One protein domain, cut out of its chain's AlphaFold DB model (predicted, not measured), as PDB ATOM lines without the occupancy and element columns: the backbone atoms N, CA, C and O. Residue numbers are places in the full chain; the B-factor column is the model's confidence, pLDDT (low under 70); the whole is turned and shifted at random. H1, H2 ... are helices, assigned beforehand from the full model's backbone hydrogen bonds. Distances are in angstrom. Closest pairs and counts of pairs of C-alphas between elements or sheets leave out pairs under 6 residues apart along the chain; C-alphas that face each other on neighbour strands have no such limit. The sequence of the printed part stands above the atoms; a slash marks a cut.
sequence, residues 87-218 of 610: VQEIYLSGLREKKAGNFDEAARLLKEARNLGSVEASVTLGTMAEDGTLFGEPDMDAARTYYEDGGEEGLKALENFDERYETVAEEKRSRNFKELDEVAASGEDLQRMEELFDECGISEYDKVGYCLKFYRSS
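What this domain is: This is residues 87 to 218 of the 610 residues of a protein of Lachnospiraceae bacterium KH1T2 (UniProt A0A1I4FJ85). One long helix, H5, bridges two separate groups of helices: at its start H1 to H4 fold back and forth in a zigzag, and near its far end H6 and H7 pack on it. Between the two groups H5 alone joins them, and it has a kink of 47 degrees near residue 160. The printed part has 132 residues with seven named helices, H1 to H7 in chain order, and no named strand; the class is all helix. The whole is loose, with a radius of gyration of the C-alphas of 19.9 A, and spans 63 by 27 by 21 A.

Where its parts are: H5, residues 151 to 186, is the longest helix at 47.5 A from first to last C-alpha, from C-alpha 151 at (-51.698, -44.987, -1.296) to C-alpha 186 at (-23.837, -35.787, 36.021). Before it come H4, residues 140 to 148, H3, residues 119 to 130, H2, residues 103 to 115, and H1, residues 87 to 100 and 20.2 A long, which begins with C-alpha 87 at (-57.543, -59.807, 0.597). After it come H6, residues 190 to 200, and H7, residues 204 to 217 and 20.6 A long.

How they stand to each other: H5 is the hub, touching four helices. With residues 154 to 165 alone it touches H4 in a hairpin, at a shallow tilt of 21 degrees, opposite ways; the closest C-alphas, of Tyr 147 and Gly 154, are 4.3 A apart. H3 touches H5 with residues 119 to 123 alone, closest at the C-alphas of Val 123 and Gly 154, 5.4 A. H3 and H4 form a hairpin at a shallow tilt of 15 degrees, with the C-alphas of Gly 126 and Ala 143 closest at 4.1 A. H1 and H2 form another, at 17 degrees, closest at the C-alphas of Gly 94 and Ala 106, 4.3 A. H2 touches H3 at 38 degrees, only just steep, with the C-alphas of Leu 110 and Ala 121 closest at 5.2 A. H5 touches H6 with residues 173 to 184 alone, closest at the C-alphas of Arg 173 and Cys 200, 5.5 A. H5 touches H7 with residues 181 to 186 alone, closest at the C-alphas of Ala 184 and Phe 214, 4.2 A. H6 and H7 are close but not clearly touching. H1, H2, H3, H5, H6 and H7 make a bundle, a group of helices in which each touches at least one other of the group. Every O i to N i+4 pair is within hydrogen-bond range in H1, H2, H3 and H4; the counts are 29 of 32 in H5, 6 of 7 in H6 and 8 of 10 in H7.

The domain as a whole: The outline is a rod, and the two C-alphas farthest apart, of Glu 89 and Arg 216, are 62.8 A apart. The printed part has no cut, and no link is long; H3 to H4, with 9 residues between them, is short. The mean pLDDT of the printed part is 86.5, and residue 87 is under 70.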
ATOM      1  N   VAL A  87     -58.177 -60.888  -0.193       69.56
ATOM      2  CA  VAL A  87     -57.543 -59.807   0.597       69.56
ATOM      3  C   VAL A  87     -58.581 -58.945   1.337       69.56
ATOM      4  O   VAL A  87     -58.367 -58.523   2.472       69.56
ATOM      5  N   GLN A  88     -59.746 -58.739   0.715       71.25
ATOM      6  CA  GLN A  88     -60.860 -57.980   1.275       71.25
ATOM      7  C   GLN A  88     -61.527 -58.676   2.475       71.25
ATOM      8  O   GLN A  88     -61.928 -58.000   3.420       71.25
ATOM      9  N   GLU A  89     -61.646 -60.005   2.469       74.44
ATOM     10  CA  GLU A  89     -62.220 -60.766   3.590       74.44
ATOM     11  C   GLU A  89     -61.300 -60.729   4.811       74.44
ATOM     12  O   GLU A  89     -61.773 -60.491   5.922       74.44
ATOM     13  N   ILE A  90     -59.989 -60.863   4.595       76.00
ATOM     14  CA  ILE A  90     -58.973 -60.764   5.653       76.00
ATOM     15  C   ILE A  90     -59.006 -59.364   6.286       76.00
ATOM     16  O   ILE A  90     -59.056 -59.232   7.511       76.00
ATOM     17  N   TYR A  91     -59.069 -58.310   5.463       80.56
ATOM     18  CA  TYR A  91     -59.203 -56.928   5.933       80.56
ATOM     19  C   TYR A  91     -60.477 -56.710   6.767       80.56
ATOM     20  O   TYR A  91     -60.418 -56.167   7.873       80.56
ATOM     21  N   LEU A  92     -61.636 -57.169   6.278       79.50
ATOM     22  CA  LEU A  92     -62.910 -57.031   6.991       79.50
ATOM     23  C   LEU A  92     -62.927 -57.809   8.314       79.50
ATOM     24  O   LEU A  92     -63.504 -57.326   9.292       79.50
ATOM     25  N   SER A  93     -62.290 -58.979   8.366       82.75
ATOM     26  CA  SER A  93     -62.090 -59.730   9.610       82.75
ATOM     27  C   SER A  93     -61.221 -58.944  10.593       82.75
ATOM     28  O   SER A  93     -61.613 -58.785  11.748       82.75
ATOM     29  N   GLY A  94     -60.123 -58.339  10.128       84.44
ATOM     30  CA  GLY A  94     -59.290 -57.457  10.950       84.44
ATOM     31  C   GLY A  94     -60.066 -56.274  11.544       84.44
ATOM     32  O   GLY A  94     -59.945 -55.984  12.734       84.44
ATOM     33  N   LEU A  95     -60.946 -55.636  10.764       84.50
ATOM     34  CA  LEU A  95     -61.816 -54.564  11.265       84.50
ATOM     35  C   LEU A  95     -62.835 -55.041  12.309       84.50
ATOM     36  O   LEU A  95     -63.156 -54.293  13.237       84.50
ATOM     37  N   ARG A  96     -63.364 -56.266  12.176       85.94
ATOM     38  CA  ARG A  96     -64.277 -56.850  13.173       85.94
ATOM     39  C   ARG A  96     -63.564 -57.077  14.497       85.94
ATOM     40  O   ARG A  96     -64.101 -56.677  15.526       85.94
ATOM     41  N   GLU A  97     -62.363 -57.643  14.456       88.69
ATOM     42  CA  GLU A  97     -61.542 -57.853  15.651       88.69
ATOM     43  C   GLU A  97     -61.152 -56.517  16.299       88.69
ATOM     44  O   GLU A  97     -61.315 -56.355  17.509       88.69
ATOM     45  N   LYS A  98     -60.779 -55.502  15.497       87.81
ATOM     46  CA  LYS A  98     -60.512 -54.138  15.992       87.81
ATOM     47  C   LYS A  98     -61.729 -53.582  16.732       87.81
ATOM     48  O   LYS A  98     -61.608 -53.070  17.840       87.81
ATOM     49  N   LYS A  99     -62.922 -53.713  16.140       86.94
ATOM     50  CA  LYS A  99     -64.184 -53.251  16.741       86.94
ATOM     51  C   LYS A  99     -64.560 -54.034  18.004       86.94
ATOM     52  O   LYS A  99     -65.196 -53.470  18.890       86.94
ATOM     53  N   ALA A 100     -64.187 -55.309  18.082       85.62
ATOM     54  CA  ALA A 100     -64.382 -56.147  19.262       85.62
ATOM     55  C   ALA A 100     -63.385 -55.837  20.398       85.62
ATOM     56  O   ALA A 100     -63.568 -56.337  21.504       85.62
ATOM     57  N   GLY A 101     -62.368 -55.003  20.146       88.88
ATOM     58  CA  GLY A 101     -61.295 -54.696  21.098       88.88
ATOM     59  C   GLY A 101     -60.184 -55.750  21.138       88.88
ATOM     60  O   GLY A 101     -59.317 -55.689  22.004       88.88
ATOM     61  N   ASN A 102     -60.187 -56.705  20.205       93.00
ATOM     62  CA  ASN A 102     -59.169 -57.748  20.086       93.00
ATOM     63  C   ASN A 102     -58.001 -57.231  19.234       93.00
ATOM     64  O   ASN A 102     -57.791 -57.675  18.104       93.00
ATOM     65  N   PHE A 103     -57.272 -56.239  19.751       93.06
ATOM     66  CA  PHE A 103     -56.295 -55.486  18.960       93.06
ATOM     67  C   PHE A 103     -55.129 -56.329  18.432       93.06
ATOM     68  O   PHE A 103     -54.711 -56.109  17.299       93.06
ATOM     69  N   ASP A 104     -54.666 -57.337  19.176       92.62
ATOM     70  CA  ASP A 104     -53.601 -58.243  18.720       92.62
ATOM     71  C   ASP A 104     -54.021 -59.054  17.483       92.62
ATOM     72  O   ASP A 104     -53.280 -59.158  16.501       92.62
ATOM     73  N   GLU A 105     -55.239 -59.600  17.501       90.44
ATOM     74  CA  GLU A 105     -55.765 -60.386  16.383       90.44
ATOM     75  C   GLU A 105     -56.132 -59.483  15.199       90.44
ATOM     76  O   GLU A 105     -55.847 -59.814  14.045       90.44
ATOM     77  N   ALA A 106     -56.667 -58.291  15.478       90.94
ATOM     78  CA  ALA A 106     -56.877 -57.256  14.474       90.94
ATOM     79  C   ALA A 106     -55.565 -56.879  13.775       90.94
ATOM     80  O   ALA A 106     -55.505 -56.853  12.548       90.94
ATOM     81  N   ALA A 107     -54.498 -56.643  14.540       94.94
ATOM     82  CA  ALA A 107     -53.175 -56.320  14.026       94.94
ATOM     83  C   ALA A 107     -52.612 -57.445  13.153       94.94
ATOM     84  O   ALA A 107     -52.052 -57.171  12.089       94.94
ATOM     85  N   ARG A 108     -52.773 -58.707  13.572       94.69
ATOM     86  CA  ARG A 108     -52.348 -59.881  12.796       94.69
ATOM     87  C   ARG A 108     -53.034 -59.916  11.428       94.69
ATOM     88  O   ARG A 108     -52.349 -59.990  10.409       94.69
ATOM     89  N   LEU A 109     -54.364 -59.815  11.415       88.25
ATOM     90  CA  LEU A 109     -55.188 -59.855  10.203       88.25
ATOM     91  C   LEU A 109     -54.930 -58.656   9.283       88.25
ATOM     92  O   LEU A 109     -54.797 -58.812   8.073       88.25
ATOM     93  N   LEU A 110     -54.805 -57.452   9.840       92.06
ATOM     94  CA  LEU A 110     -54.531 -56.248   9.057       92.06
ATOM     95  C   LEU A 110     -53.114 -56.265   8.460       92.06
ATOM     96  O   LEU A 110     -52.943 -55.882   7.305       92.06
ATOM     97  N   LYS A 111     -52.099 -56.763   9.186       93.38
ATOM     98  CA  LYS A 111     -50.741 -56.962   8.637       93.38
ATOM     99  C   LYS A 111     -50.743 -57.988   7.503       93.38
ATOM    100  O   LYS A 111     -50.064 -57.787   6.500       93.38
ATOM    101  N   GLU A 112     -51.521 -59.058   7.641       87.50
ATOM    102  CA  GLU A 112     -51.712 -60.063   6.593       87.50
ATOM    103  C   GLU A 112     -52.373 -59.456   5.343       87.50
ATOM    104  O   GLU A 112     -51.844 -59.598   4.242       87.50
ATOM    105  N   ALA A 113     -53.455 -58.687   5.507       83.38
ATOM    106  CA  ALA A 113     -54.118 -57.986   4.407       83.38
ATOM    107  C   ALA A 113     -53.205 -56.949   3.719       83.38
ATOM    108  O   ALA A 113     -53.185 -56.879   2.489       83.38
ATOM    109  N   ARG A 114     -52.405 -56.193   4.487       87.31
ATOM    110  CA  ARG A 114     -51.375 -55.277   3.957       87.31
ATOM    111  C   ARG A 114     -50.345 -56.025   3.114       87.31
ATOM    112  O   ARG A 114     -50.073 -55.617   1.990       87.31
ATOM    113  N   ASN A 115     -49.804 -57.137   3.616       83.75
ATOM    114  CA  ASN A 115     -48.804 -57.937   2.896       83.75
ATOM    115  C   ASN A 115     -49.342 -58.515   1.576       83.75
ATOM    116  O   ASN A 115     -48.571 -58.791   0.660       83.75
ATOM    117  N   LEU A 116     -50.661 -58.687   1.476       82.06
ATOM    118  CA  LEU A 116     -51.354 -59.108   0.261       82.06
ATOM    119  C   LEU A 116     -51.775 -57.934  -0.648       82.06
ATOM    120  O   LEU A 116     -52.368 -58.167  -1.702       82.06
ATOM    121  N   GLY A 117     -51.451 -56.692  -0.275       74.88
ATOM    122  CA  GLY A 117     -51.620 -55.495  -1.100       74.88
ATOM    123  C   GLY A 117     -52.831 -54.615  -0.773       74.88
ATOM    124  O   GLY A 117     -53.159 -53.751  -1.583       74.88
ATOM    125  N   SER A 118     -53.515 -54.804   0.365       80.19
ATOM    126  CA  SER A 118     -54.561 -53.857   0.787       80.19
ATOM    127  C   SER A 118     -53.947 -52.573   1.329       80.19
ATOM    128  O   SER A 118     -53.328 -52.560   2.394       80.19
ATOM    129  N   VAL A 119     -54.185 -51.481   0.608       82.31
ATOM    130  CA  VAL A 119     -53.802 -50.128   1.024       82.31
ATOM    131  C   VAL A 119     -54.655 -49.644   2.202       82.31
ATOM    132  O   VAL A 119     -54.155 -48.966   3.092       82.31
ATOM    133  N   GLU A 120     -55.916 -50.070   2.286       84.62
ATOM    134  CA  GLU A 120     -56.843 -49.731   3.374       84.62
ATOM    135  C   GLU A 120     -56.425 -50.377   4.703       84.62
ATOM    136  O   GLU A 120     -56.576 -49.787   5.779       84.62
ATOM    137  N   ALA A 121     -55.861 -51.587   4.632       85.88
ATOM    138  CA  ALA A 121     -55.259 -52.246   5.779       85.88
ATOM    139  C   ALA A 121     -54.045 -51.460   6.296       85.88
ATOM    140  O   ALA A 121     -53.921 -51.295   7.509       85.88
ATOM    141  N   SER A 122     -53.210 -50.917   5.401       89.25
ATOM    142  CA  SER A 122     -52.099 -50.031   5.771       89.25
ATOM    143  C   SER A 122     -52.602 -48.765   6.466       89.25
ATOM    144  O   SER A 122     -52.181 -48.497   7.585       89.25
ATOM    145  N   VAL A 123     -53.594 -48.056   5.912       92.00
ATOM    146  CA  VAL A 123     -54.176 -46.868   6.573       92.00
ATOM    147  C   VAL A 123     -54.735 -47.212   7.959       92.00
ATOM    148  O   VAL A 123     -54.518 -46.482   8.925       92.00
ATOM    149  N   THR A 124     -55.411 -48.357   8.096       92.56
ATOM    150  CA  THR A 124     -55.956 -48.798   9.388       92.56
ATOM    151  C   THR A 124     -54.852 -49.112  10.397       92.56
ATOM    152  O   THR A 124     -54.973 -48.719  11.557       92.56
ATOM    153  N   LEU A 125     -53.771 -49.773   9.976       95.44
ATOM    154  CA  LEU A 125     -52.594 -49.996  10.817       95.44
ATOM    155  C   LEU A 125     -51.931 -48.675  11.217       95.44
ATOM    156  O   LEU A 125     -51.521 -48.553  12.367       95.44
ATOM    157  N   GLY A 126     -51.910 -47.679  10.327       93.88
ATOM    158  CA  GLY A 126     -51.446 -46.323  10.625       93.88
ATOM    159  C   GLY A 126     -52.245 -45.679  11.753       93.88
ATOM    160  O   GLY A 126     -51.663 -45.253  12.745       93.88
ATOM    161  N   THR A 127     -53.581 -45.734  11.683       92.06
ATOM    162  CA  THR A 127     -54.438 -45.211  12.766       92.06
ATOM    163  C   THR A 127     -54.236 -45.946  14.087       92.06
ATOM    164  O   THR A 127     -54.248 -45.318  15.139       92.06
ATOM    165  N   MET A 128     -54.040 -47.270  14.040       94.38
ATOM    166  CA  MET A 128     -53.822 -48.073  15.246       94.38
ATOM    167  C   MET A 128     -52.441 -47.826  15.863       94.38
ATOM    168  O   MET A 128     -52.265 -47.942  17.072       94.38
ATOM    169  N   ALA A 129     -51.437 -47.531  15.036       93.00
ATOM    170  CA  ALA A 129     -50.124 -47.116  15.507       93.00
ATOM    171  C   ALA A 129     -50.197 -45.718  16.140       93.00
ATOM    172  O   ALA A 129     -49.656 -45.518  17.221       93.00
ATOM    173  N   GLU A 130     -50.931 -44.786  15.524       89.31
ATOM    174  CA  GLU A 130     -51.114 -43.415  16.019       89.31
ATOM    175  C   GLU A 130     -51.883 -43.358  17.352       89.31
ATOM    176  O   GLU A 130     -51.504 -42.612  18.250       89.31
ATOM    177  N   ASP A 131     -52.947 -44.152  17.517       88.88
ATOM    178  CA  ASP A 131     -53.740 -44.191  18.758       88.88
ATOM    179  C   ASP A 131     -53.179 -45.156  19.825       88.88
ATOM    180  O   ASP A 131     -53.714 -45.252  20.933       88.88
ATOM    181  N   GLY A 132     -52.092 -45.860  19.496       90.00
ATOM    182  CA  GLY A 132     -51.405 -46.816  20.356       90.00
ATOM    183  C   GLY A 132     -52.102 -48.163  20.531       90.00
ATOM    184  O   GLY A 132     -51.585 -49.031  21.236       90.00
ATOM    185  N   THR A 133     -53.238 -48.407  19.875       92.56
ATOM    186  CA  THR A 133     -53.917 -49.712  19.933       92.56
ATOM    187  C   THR A 133     -53.130 -50.827  19.245       92.56
ATOM    188  O   THR A 133     -53.385 -51.997  19.518       92.56
ATOM    189  N   LEU A 134     -52.159 -50.499  18.384       90.31
ATOM    190  CA  LEU A 134     -51.322 -51.486  17.697       90.31
ATOM    191  C   LEU A 134     -50.189 -52.052  18.566       90.31
ATOM    192  O   LEU A 134     -49.835 -53.217  18.396       90.31
ATOM    193  N   PHE A 135     -49.606 -51.236  19.451       87.38
ATOM    194  CA  PHE A 135     -48.391 -51.582  20.206       87.38
ATOM    195  C   PHE A 135     -48.533 -51.413  21.726       87.38
ATOM    196  O   PHE A 135     -47.621 -51.766  22.470       87.38
ATOM    197  N   GLY A 136     -49.673 -50.906  22.201       83.94
ATOM    198  CA  GLY A 136     -49.904 -50.559  23.606       83.94
ATOM    199  C   GLY A 136     -49.507 -49.123  23.960       83.94
ATOM    200  O   GLY A 136     -49.922 -48.621  25.003       83.94
ATOM    201  N   GLU A 137     -48.771 -48.451  23.078       83.44
ATOM    202  CA  GLU A 137     -48.450 -47.027  23.125       83.44
ATOM    203  C   GLU A 137     -48.408 -46.451  21.699       83.44
ATOM    204  O   GLU A 137     -48.187 -47.213  20.752       83.44
ATOM    205  N   PRO A 138     -48.664 -45.140  21.519       86.25
ATOM    206  CA  PRO A 138     -48.534 -44.489  20.220       86.25
ATOM    207  C   PRO A 138     -47.130 -44.653  19.625       86.25
ATOM    208  O   PRO A 138     -46.140 -44.279  20.251       86.25
ATOM    209  N   ASP A 139     -47.056 -45.154  18.394       87.19
ATOM    210  CA  ASP A 139     -45.824 -45.279  17.612       87.19
ATOM    211  C   ASP A 139     -45.971 -44.468  16.323       87.19
ATOM    212  O   ASP A 139     -46.559 -44.905  15.328       87.19
ATOM    213  N   MET A 140     -45.457 -43.241  16.375       84.88
ATOM    214  CA  MET A 140     -45.603 -42.265  15.302       84.88
ATOM    215  C   MET A 140     -44.754 -42.632  14.068       84.88
ATOM    216  O   MET A 140     -45.172 -42.386  12.937       84.88
ATOM    217  N   ASP A 141     -43.604 -43.285  14.241       85.12
ATOM    218  CA  ASP A 141     -42.752 -43.694  13.113       85.12
ATOM    219  C   ASP A 141     -43.379 -44.870  12.348       85.12
ATOM    220  O   ASP A 141     -43.428 -44.885  11.109       85.12
ATOM    221  N   ALA A 142     -43.954 -45.830  13.079       89.31
ATOM    222  CA  ALA A 142     -44.744 -46.894  12.478       89.31
ATOM    223  C   ALA A 142     -46.010 -46.342  11.806       89.31
ATOM    224  O   ALA A 142     -46.323 -46.749  10.684       89.31
ATOM    225  N   ALA A 143     -46.717 -45.401  12.446       91.06
ATOM    226  CA  ALA A 143     -47.905 -44.768  11.876       91.06
ATOM    227  C   ALA A 143     -47.607 -44.095  10.530       91.06
ATOM    228  O   ALA A 143     -48.308 -44.371   9.553       91.06
ATOM    229  N   ARG A 144     -46.523 -43.308  10.447       88.62
ATOM    230  CA  ARG A 144     -46.065 -42.688   9.194       88.62
ATOM    231  C   ARG A 144     -45.807 -43.735   8.112       88.62
ATOM    232  O   ARG A 144     -46.369 -43.623   7.027       88.62
ATOM    233  N   THR A 145     -45.043 -44.781   8.432       89.19
ATOM    234  CA  THR A 145     -44.730 -45.876   7.493       89.19
ATOM    235  C   THR A 145     -46.003 -46.524   6.941       89.19
ATOM    236  O   THR A 145     -46.143 -46.762   5.742       89.19
ATOM    237  N   TYR A 146     -46.972 -46.802   7.815       92.44
ATOM    238  CA  TYR A 146     -48.239 -47.402   7.413       92.44
ATOM    239  C   TYR A 146     -49.113 -46.458   6.577       92.44
ATOM    240  O   TYR A 146     -49.803 -46.923   5.669       92.44
ATOM    241  N   TYR A 147     -49.092 -45.152   6.844       90.81
ATOM    242  CA  TYR A 147     -49.795 -44.191   6.002       90.81
ATOM    243  C   TYR A 147     -49.118 -44.003   4.636       90.81
ATOM    244  O   TYR A 147     -49.825 -43.916   3.634       90.81
ATOM    245  N   GLU A 148     -47.785 -44.027   4.546       85.75
ATOM    246  CA  GLU A 148     -47.053 -43.999   3.266       85.75
ATOM    247  C   GLU A 148     -47.400 -45.213   2.381       85.75
ATOM    248  O   GLU A 148     -47.629 -45.073   1.177       85.75
ATOM    249  N   ASP A 149     -47.555 -46.391   2.992       84.94
ATOM    250  CA  ASP A 149     -48.009 -47.621   2.327       84.94
ATOM    251  C   ASP A 149     -49.505 -47.602   1.936       84.94
ATOM    252  O   ASP A 149     -49.986 -48.502   1.240       84.94
ATOM    253  N   GLY A 150     -50.270 -46.608   2.400       83.44
ATOM    254  CA  GLY A 150     -51.726 -46.502   2.252       83.44
ATOM    255  C   GLY A 150     -52.217 -45.863   0.949       83.44
ATOM    256  O   GLY A 150     -53.412 -45.584   0.813       83.44
ATOM    257  N   GLY A 151     -51.332 -45.599  -0.015       79.19
ATOM    258  CA  GLY A 151     -51.698 -44.987  -1.296       79.19
ATOM    259  C   GLY A 151     -52.329 -43.594  -1.138       79.19
ATOM    260  O   GLY A 151     -51.927 -42.812  -0.284       79.19
ATOM    261  N   GLU A 152     -53.326 -43.255  -1.962       78.44
ATOM    262  CA  GLU A 152     -53.947 -41.915  -1.949       78.44
ATOM    263  C   GLU A 152     -54.691 -41.602  -0.637       78.44
ATOM    264  O   GLU A 152     -54.691 -40.462  -0.175       78.44
ATOM    265  N   GLU A 153     -55.329 -42.602  -0.021       76.56
ATOM    266  CA  GLU A 153     -56.006 -42.428   1.273       76.56
ATOM    267  C   GLU A 153     -55.001 -42.269   2.417       76.56
ATOM    268  O   GLU A 153     -55.214 -41.446   3.306       76.56
ATOM    269  N   GLY A 154     -53.877 -42.984   2.347       81.00
ATOM    270  CA  GLY A 154     -52.751 -42.813   3.259       81.00
ATOM    271  C   GLY A 154     -52.110 -41.428   3.173       81.00
ATOM    272  O   GLY A 154     -51.881 -40.804   4.203       81.00
ATOM    273  N   LEU A 155     -51.940 -40.876   1.967       77.56
ATOM    274  CA  LEU A 155     -51.439 -39.506   1.773       77.56
ATOM    275  C   LEU A 155     -52.363 -38.436   2.385       77.56
ATOM    276  O   LEU A 155     -51.884 -37.470   2.969       77.56
ATOM    277  N   LYS A 156     -53.688 -38.620   2.316       82.88
ATOM    278  CA  LYS A 156     -54.654 -37.721   2.986       82.88
ATOM    279  C   LYS A 156     -54.605 -37.846   4.511       82.88
ATOM    280  O   LYS A 156     -54.846 -36.871   5.224       82.88
ATOM    281  N   ALA A 157     -54.329 -39.047   5.018       82.69
ATOM    282  CA  ALA A 157     -54.098 -39.255   6.441       82.69
ATOM    283  C   ALA A 157     -52.781 -38.594   6.888       82.69
ATOM    284  O   ALA A 157     -52.784 -37.931   7.925       82.69
ATOM    285  N   LEU A 158     -51.721 -38.675   6.068       79.31
ATOM    286  CA  LEU A 158     -50.426 -38.022   6.298       79.31
ATOM    287  C   LEU A 158     -50.551 -36.507   6.459       79.31
ATOM    288  O   LEU A 158     -50.007 -35.978   7.416       79.31
ATOM    289  N   GLU A 159     -51.337 -35.818   5.625       80.00
ATOM    290  CA  GLU A 159     -51.501 -34.355   5.739       80.00
ATOM    291  C   GLU A 159     -51.969 -33.905   7.136       80.00
ATOM    292  O   GLU A 159     -51.484 -32.909   7.664       80.00
ATOM    293  N   ASN A 160     -52.894 -34.643   7.759       78.12
ATOM    294  CA  ASN A 160     -53.382 -34.327   9.107       78.12
ATOM    295  C   ASN A 160     -52.496 -34.920  10.211       78.12
ATOM    296  O   ASN A 160     -52.529 -34.457  11.352       78.12
ATOM    297  N   PHE A 161     -51.781 -35.997   9.898       82.88
ATOM    298  CA  PHE A 161     -50.867 -36.676  10.802       82.88
ATOM    299  C   PHE A 161     -49.577 -35.880  10.989       82.88
ATOM    300  O   PHE A 161     -49.125 -35.763  12.119       82.88
ATOM    301  N   ASP A 162     -49.027 -35.282   9.933       79.12
ATOM    302  CA  ASP A 162     -47.744 -34.577   9.963       79.12
ATOM    303  C   ASP A 162     -47.754 -33.384  10.931       79.12
ATOM    304  O   ASP A 162     -46.795 -33.192  11.671       79.12
ATOM    305  N   GLU A 163     -48.862 -32.640  11.031       75.88
ATOM    306  CA  GLU A 163     -49.007 -31.562  12.026       75.88
ATOM    307  C   GLU A 163     -48.937 -32.098  13.472       75.88
ATOM    308  O   GLU A 163     -48.290 -31.515  14.349       75.88
ATOM    309  N   ARG A 164     -49.564 -33.252  13.730       77.62
ATOM    310  CA  ARG A 164     -49.523 -33.916  15.044       77.62
ATOM    311  C   ARG A 164     -48.173 -34.584  15.306       77.62
ATOM    312  O   ARG A 164     -47.695 -34.545  16.436       77.62
ATOM    313  N   TYR A 165     -47.566 -35.171  14.280       75.31
ATOM    314  CA  TYR A 165     -46.251 -35.799  14.317       75.31
ATOM    315  C   TYR A 165     -45.186 -34.788  14.719       75.31
ATOM    316  O   TYR A 165     -44.451 -35.047  15.665       75.31
ATOM    317  N   GLU A 166     -45.156 -33.619  14.071       76.25
ATOM    318  CA  GLU A 166     -44.220 -32.546  14.415       76.25
ATOM    319  C   GLU A 166     -44.418 -32.079  15.859       76.25
ATOM    320  O   GLU A 166     -43.451 -31.968  16.603       76.25
ATOM    321  N   THR A 167     -45.666 -31.923  16.315       78.00
ATOM    322  CA  THR A 167     -45.949 -31.545  17.713       78.00
ATOM    323  C   THR A 167     -45.387 -32.572  18.710       78.00
ATOM    324  O   THR A 167     -44.713 -32.214  19.676       78.00
ATOM    325  N   VAL A 168     -45.620 -33.869  18.478       77.25
ATOM    326  CA  VAL A 168     -45.116 -34.947  19.351       77.25
ATOM    327  C   VAL A 168     -43.591 -35.073  19.266       77.25
ATOM    328  O   VAL A 168     -42.929 -35.313  20.280       77.25
ATOM    329  N   ALA A 169     -43.019 -34.889  18.076       77.44
ATOM    330  CA  ALA A 169     -41.579 -34.884  17.858       77.44
ATOM    331  C   ALA A 169     -40.907 -33.705  18.582       77.44
ATOM    332  O   ALA A 169     -39.881 -33.905  19.233       77.44
ATOM    333  N   GLU A 170     -41.502 -32.511  18.554       80.56
ATOM    334  CA  GLU A 170     -41.037 -31.338  19.302       80.56
ATOM    335  C   GLU A 170     -41.106 -31.560  20.819       80.56
ATOM    336  O   GLU A 170     -40.144 -31.260  21.529       80.56
ATOM    337  N   GLU A 171     -42.192 -32.142  21.337       84.44
ATOM    338  CA  GLU A 171     -42.310 -32.482  22.761       84.44
ATOM    339  C   GLU A 171     -41.273 -33.525  23.199       84.44
ATOM    340  O   GLU A 171     -40.685 -33.414  24.283       84.44
ATOM    341  N   LYS A 172     -41.031 -34.546  22.368       85.00
ATOM    342  CA  LYS A 172     -39.983 -35.547  22.604       85.00
ATOM    343  C   LYS A 172     -38.604 -34.890  22.590       85.00
ATOM    344  O   LYS A 172     -37.853 -35.057  23.544       85.00
ATOM    345  N   ARG A 173     -38.308 -34.076  21.576       83.56
ATOM    346  CA  ARG A 173     -37.045 -33.336  21.466       83.56
ATOM    347  C   ARG A 173     -36.831 -32.414  22.670       83.56
ATOM    348  O   ARG A 173     -35.747 -32.406  23.236       83.56
ATOM    349  N   SER A 174     -37.861 -31.698  23.119       87.25
ATOM    350  CA  SER A 174     -37.803 -30.830  24.304       87.25
ATOM    351  C   SER A 174     -37.485 -31.606  25.591       87.25
ATOM    352  O   SER A 174     -36.647 -31.181  26.389       87.25
ATOM    353  N   ARG A 175     -38.087 -32.791  25.779       91.12
ATOM    354  CA  ARG A 175     -37.725 -33.693  26.888       91.12
ATOM    355  C   ARG A 175     -36.281 -34.175  26.787       91.12
ATOM    356  O   ARG A 175     -35.576 -34.138  27.790       91.12
ATOM    357  N   ASN A 176     -35.846 -34.562  25.593       92.75
ATOM    358  CA  ASN A 176     -34.490 -35.043  25.356       92.75
ATOM    359  C   ASN A 176     -33.441 -33.948  25.602       92.75
ATOM    360  O   ASN A 176     -32.394 -34.236  26.167       92.75
ATOM    361  N   PHE A 177     -33.729 -32.683  25.278       93.12
ATOM    362  CA  PHE A 177     -32.853 -31.559  25.632       93.12
ATOM    363  C   PHE A 177     -32.672 -31.427  27.146       93.12
ATOM    364  O   PHE A 177     -31.562 -31.199  27.623       93.12
ATOM    365  N   LYS A 178     -33.757 -31.599  27.909       94.19
ATOM    366  CA  LYS A 178     -33.692 -31.562  29.370       94.19
ATOM    367  C   LYS A 178     -32.867 -32.725  29.927       94.19
ATOM    368  O   LYS A 178     -32.042 -32.512  30.808       94.19
ATOM    369  N   GLU A 179     -33.070 -33.930  29.401       95.19
ATOM    370  CA  GLU A 179     -32.281 -35.108  29.775       95.19
ATOM    371  C   GLU A 179     -30.800 -34.917  29.427       95.19
ATOM    372  O   GLU A 179     -29.938 -35.186  30.256       95.19
ATOM    373  N   LEU A 180     -30.496 -34.370  28.247       95.25
ATOM    374  CA  LEU A 180     -29.129 -34.073  27.820       95.25
ATOM    375  C   LEU A 180     -28.429 -33.130  28.803       95.25
ATOM    376  O   LEU A 180     -27.275 -33.351  29.162       95.25
ATOM    377  N   ASP A 181     -29.136 -32.108  29.282       94.44
ATOM    378  CA  ASP A 181     -28.610 -31.193  30.290       94.44
ATOM    379  C   ASP A 181     -28.331 -31.860  31.641       94.44
ATOM    380  O   ASP A 181     -27.373 -31.468  32.316       94.44
ATOM    381  N   GLU A 182     -29.156 -32.830  32.037       94.44
ATOM    382  CA  GLU A 182     -29.011 -33.611  33.270       94.44
ATOM    383  C   GLU A 182     -27.849 -34.613  33.156       94.44
ATOM    384  O   GLU A 182     -27.000 -34.663  34.046       94.44
ATOM    385  N   VAL A 183     -27.748 -35.339  32.038       94.62
ATOM    386  CA  VAL A 183     -26.663 -36.297  31.752       94.62
ATOM    387  C   VAL A 183     -25.317 -35.584  31.632       94.62
ATOM    388  O   VAL A 183     -24.331 -35.993  32.245       94.62
ATOM    389  N   ALA A 184     -25.264 -34.466  30.904       93.06
ATOM    390  CA  ALA A 184     -24.056 -33.653  30.835       93.06
ATOM    391  C   ALA A 184     -23.694 -33.044  32.198       93.06
ATOM    392  O   ALA A 184     -22.529 -32.795  32.464       93.06
ATOM    393  N   ALA A 185     -24.656 -32.783  33.087       93.06
ATOM    394  CA  ALA A 185     -24.341 -32.302  34.431       93.06
ATOM    395  C   ALA A 185     -23.839 -33.412  35.367       93.06
ATOM    396  O   ALA A 185     -23.081 -33.096  36.284       93.06
ATOM    397  N   SER A 186     -24.252 -34.669  35.167       93.06
ATOM    398  CA  SER A 186     -23.837 -35.787  36.021       93.06
ATOM    399  C   SER A 186     -22.417 -36.265  35.721       93.06
ATOM    400  O   SER A 186     -21.704 -36.626  36.648       93.06
ATOM    401  N   GLY A 187     -21.993 -36.245  34.452       88.75
ATOM    402  CA  GLY A 187     -20.664 -36.724  34.056       88.75
ATOM    403  C   GLY A 187     -20.498 -38.251  34.127       88.75
ATOM    404  O   GLY A 187     -19.366 -38.741  34.136       88.75
ATOM    405  N   GLU A 188     -21.607 -39.001  34.199       89.00
ATOM    406  CA  GLU A 188     -21.600 -40.453  34.447       89.00
ATOM    407  C   GLU A 188     -21.879 -41.309  33.198       89.00
ATOM    408  O   GLU A 188     -21.258 -42.361  33.034       89.00
ATOM    409  N   ASP A 189     -22.780 -40.881  32.304       90.94
ATOM    410  CA  ASP A 189     -23.262 -41.690  31.168       90.94
ATOM    411  C   ASP A 189     -22.961 -41.044  29.805       90.94
ATOM    412  O   ASP A 189     -23.806 -40.403  29.175       90.94
ATOM    413  N   LEU A 190     -21.713 -41.201  29.353       88.62
ATOM    414  CA  LEU A 190     -21.247 -40.638  28.081       88.62
ATOM    415  C   LEU A 190     -22.002 -41.229  26.886       88.62
ATOM    416  O   LEU A 190     -22.317 -40.513  25.940       88.62
ATOM    417  N   GLN A 191     -22.311 -42.527  26.938       90.44
ATOM    418  CA  GLN A 191     -22.999 -43.205  25.846       90.44
ATOM    419  C   GLN A 191     -24.403 -42.627  25.660       90.44
ATOM    420  O   GLN A 191     -24.784 -42.293  24.538       90.44
ATOM    421  N   ARG A 192     -25.151 -42.435  26.754       94.00
ATOM    422  CA  ARG A 192     -26.474 -41.812  26.674       94.00
ATOM    423  C   ARG A 192     -26.401 -40.374  26.163       94.00
ATOM    424  O   ARG A 192     -27.276 -39.954  25.410       94.00
ATOM    425  N   MET A 193     -25.360 -39.624  26.529       93.44
ATOM    426  CA  MET A 193     -25.145 -38.268  26.013       93.44
ATOM    427  C   MET A 193     -24.942 -38.253  24.490       93.44
ATOM    428  O   MET A 193     -25.543 -37.426  23.807       93.44
ATOM    429  N   GLU A 194     -24.130 -39.170  23.956       90.50
ATOM    430  CA  GLU A 194     -23.885 -39.289  22.513       90.50
ATOM    431  C   GLU A 194     -25.163 -39.656  21.744       90.50
ATOM    432  O   GLU A 194     -25.451 -39.043  20.717       90.50
ATOM    433  N   GLU A 195     -25.981 -40.571  22.273       92.69
ATOM    434  CA  GLU A 195     -27.299 -40.899  21.707       92.69
ATOM    435  C   GLU A 195     -28.233 -39.675  21.695       92.69
ATOM    436  O   GLU A 195     -28.885 -39.375  20.691       92.69
ATOM    437  N   LEU A 196     -28.259 -38.915  22.794       93.94
ATOM    438  CA  LEU A 196     -29.073 -37.704  22.915       93.94
ATOM    439  C   LEU A 196     -28.641 -36.596  21.948       93.94
ATOM    440  O   LEU A 196     -29.483 -35.789  21.548       93.94
ATOM    441  N   PHE A 197     -27.374 -36.546  21.527       92.81
ATOM    442  CA  PHE A 197     -26.948 -35.607  20.490       92.81
ATOM    443  C   PHE A 197     -27.659 -35.850  19.161       92.81
ATOM    444  O   PHE A 197     -28.111 -34.887  18.533       92.81
ATOM    445  N   ASP A 198     -27.796 -37.113  18.764       89.06
ATOM    446  CA  ASP A 198     -28.486 -37.493  17.535       89.06
ATOM    447  C   ASP A 198     -30.000 -37.274  17.667       89.06
ATOM    448  O   ASP A 198     -30.624 -36.686  16.781       89.06
ATOM    449  N   GLU A 199     -30.592 -37.662  18.803       88.50
ATOM    450  CA  GLU A 199     -32.028 -37.487  19.060       88.50
ATOM    451  C   GLU A 199     -32.451 -36.002  19.113       88.50
ATOM    452  O   GLU A 199     -33.536 -35.633  18.649       88.50
ATOM    453  N   CYS A 200     -31.600 -35.129  19.660       89.25
ATOM    454  CA  CYS A 200     -31.849 -33.687  19.730       89.25
ATOM    455  C   CYS A 200     -31.432 -32.935  18.458       89.25
ATOM    456  O   CYS A 200     -31.901 -31.816  18.237       89.25
ATOM    457  N   GLY A 201     -30.588 -33.531  17.608       86.31
ATOM    458  CA  GLY A 201     -30.002 -32.863  16.444       86.31
ATOM    459  C   GLY A 201     -29.001 -31.771  16.833       86.31
ATOM    460  O   GLY A 201     -29.021 -30.684  16.251       86.31
ATOM    461  N   ILE A 202     -28.164 -32.036  17.840       87.81
ATOM    462  CA  ILE A 202     -27.162 -31.087  18.343       87.81
ATOM    463  C   ILE A 202     -26.079 -30.861  17.286       87.81
ATOM    464  O   ILE A 202     -25.521 -31.810  16.731       87.81
ATOM    465  N   SER A 203     -25.770 -29.592  17.013       84.75
ATOM    466  CA  SER A 203     -24.713 -29.238  16.068       84.75
ATOM    467  C   SER A 203     -23.340 -29.653  16.604       84.75
ATOM    468  O   SER A 203     -23.113 -29.651  17.810       84.75
ATOM    469  N   GLU A 204     -22.389 -29.960  15.719       77.06
ATOM    470  CA  GLU A 204     -21.031 -30.354  16.134       77.06
ATOM    471  C   GLU A 204     -20.347 -29.290  17.011       77.06
ATOM    472  O   GLU A 204     -19.580 -29.613  17.914       77.06
ATOM    473  N   TYR A 205     -20.681 -28.017  16.783       74.56
ATOM    474  CA  TYR A 205     -20.220 -26.899  17.598       74.56
ATOM    475  C   TYR A 205     -20.788 -26.959  19.025       74.56
ATOM    476  O   TYR A 205     -20.043 -26.834  19.996       74.56
ATOM    477  N   ASP A 206     -22.092 -27.214  19.161       82.75
ATOM    478  CA  ASP A 206     -22.773 -27.256  20.460       82.75
ATOM    479  C   ASP A 206     -22.420 -28.516  21.267       82.75
ATOM    480  O   ASP A 206     -22.398 -28.473  22.501       82.75
ATOM    481  N   LYS A 207     -22.076 -29.628  20.595       86.56
ATOM    482  CA  LYS A 207     -21.620 -30.866  21.255       86.56
ATOM    483  C   LYS A 207     -20.423 -30.616  22.163       86.56
ATOM    484  O   LYS A 207     -20.386 -31.152  23.268       86.56
ATOM    485  N   VAL A 208     -19.476 -29.771  21.742       84.88
ATOM    486  CA  VAL A 208     -18.297 -29.431  22.553       84.88
ATOM    487  C   VAL A 208     -18.727 -28.859  23.903       84.88
ATOM    488  O   VAL A 208     -18.216 -29.300  24.925       84.88
ATOM    489  N   GLY A 209     -19.704 -27.950  23.932       87.94
ATOM    490  CA  GLY A 209     -20.205 -27.363  25.178       87.94
ATOM    491  C   GLY A 209     -20.773 -28.408  26.146       87.94
ATOM    492  O   GLY A 209     -20.458 -28.386  27.338       87.94
ATOM    493  N   TYR A 210     -21.553 -29.363  25.635       89.56
ATOM    494  CA  TYR A 210     -22.089 -30.464  26.440       89.56
ATOM    495  C   TYR A 210     -21.004 -31.431  26.914       89.56
ATOM    496  O   TYR A 210     -20.996 -31.794  28.088       89.56
ATOM    497  N   CYS A 211     -20.046 -31.789  26.058       87.81
ATOM    498  CA  CYS A 211     -18.914 -32.623  26.453       87.81
ATOM    499  C   CYS A 211     -18.049 -31.939  27.519       87.81
ATOM    500  O   CYS A 211     -17.653 -32.579  28.490       87.81
ATOM    501  N   LEU A 212     -17.788 -30.633  27.390       87.44
ATOM    502  CA  LEU A 212     -17.074 -29.863  28.412       87.44
ATOM    503  C   LEU A 212     -17.808 -29.919  29.753       87.44
ATOM    504  O   LEU A 212     -17.189 -30.168  30.784       87.44
ATOM    505  N   LYS A 213     -19.131 -29.716  29.740       90.25
ATOM    506  CA  LYS A 213     -19.977 -29.819  30.936       90.25
ATOM    507  C   LYS A 213     -19.902 -31.223  31.552       90.25
ATOM    508  O   LYS A 213     -19.645 -31.327  32.748       90.25
ATOM    509  N   PHE A 214     -20.013 -32.267  30.729       90.38
ATOM    510  CA  PHE A 214     -19.913 -33.672  31.131       90.38
ATOM    511  C   PHE A 214     -18.595 -33.982  31.832       90.38
ATOM    512  O   PHE A 214     -18.573 -34.436  32.974       90.38
ATOM    513  N   TYR A 215     -17.482 -33.704  31.164       87.56
ATOM    514  CA  TYR A 215     -16.174 -34.076  31.676       87.56
ATOM    515  C   TYR A 215     -15.709 -33.199  32.844       87.56
ATOM    516  O   TYR A 215     -14.941 -33.675  33.673       87.56
ATOM    517  N   ARG A 216     -16.207 -31.962  32.975       83.88
ATOM    518  CA  ARG A 216     -15.999 -31.141  34.183       83.88
ATOM    519  C   ARG A 216     -16.651 -31.739  35.429       83.88
ATOM    520  O   ARG A 216     -16.123 -31.554  36.522       83.88
ATOM    521  N   SER A 217     -17.788 -32.412  35.264       86.06
ATOM    522  CA  SER A 217     -18.477 -33.132  36.342       86.06
ATOM    523  C   SER A 217     -17.945 -34.550  36.557       86.06
ATOM    524  O   SER A 217     -18.252 -35.168  37.572       86.06
ATOM    525  N   SER A 218     -17.160 -35.071  35.613       85.00
ATOM    526  CA  SER A 218     -16.574 -36.404  35.689       85.00
ATOM    527  C   SER A 218     -15.327 -36.426  36.578       85.00
ATOM    528  O   SER A 218     -14.530 -35.488  36.591       85.00
TER     529      SER A 218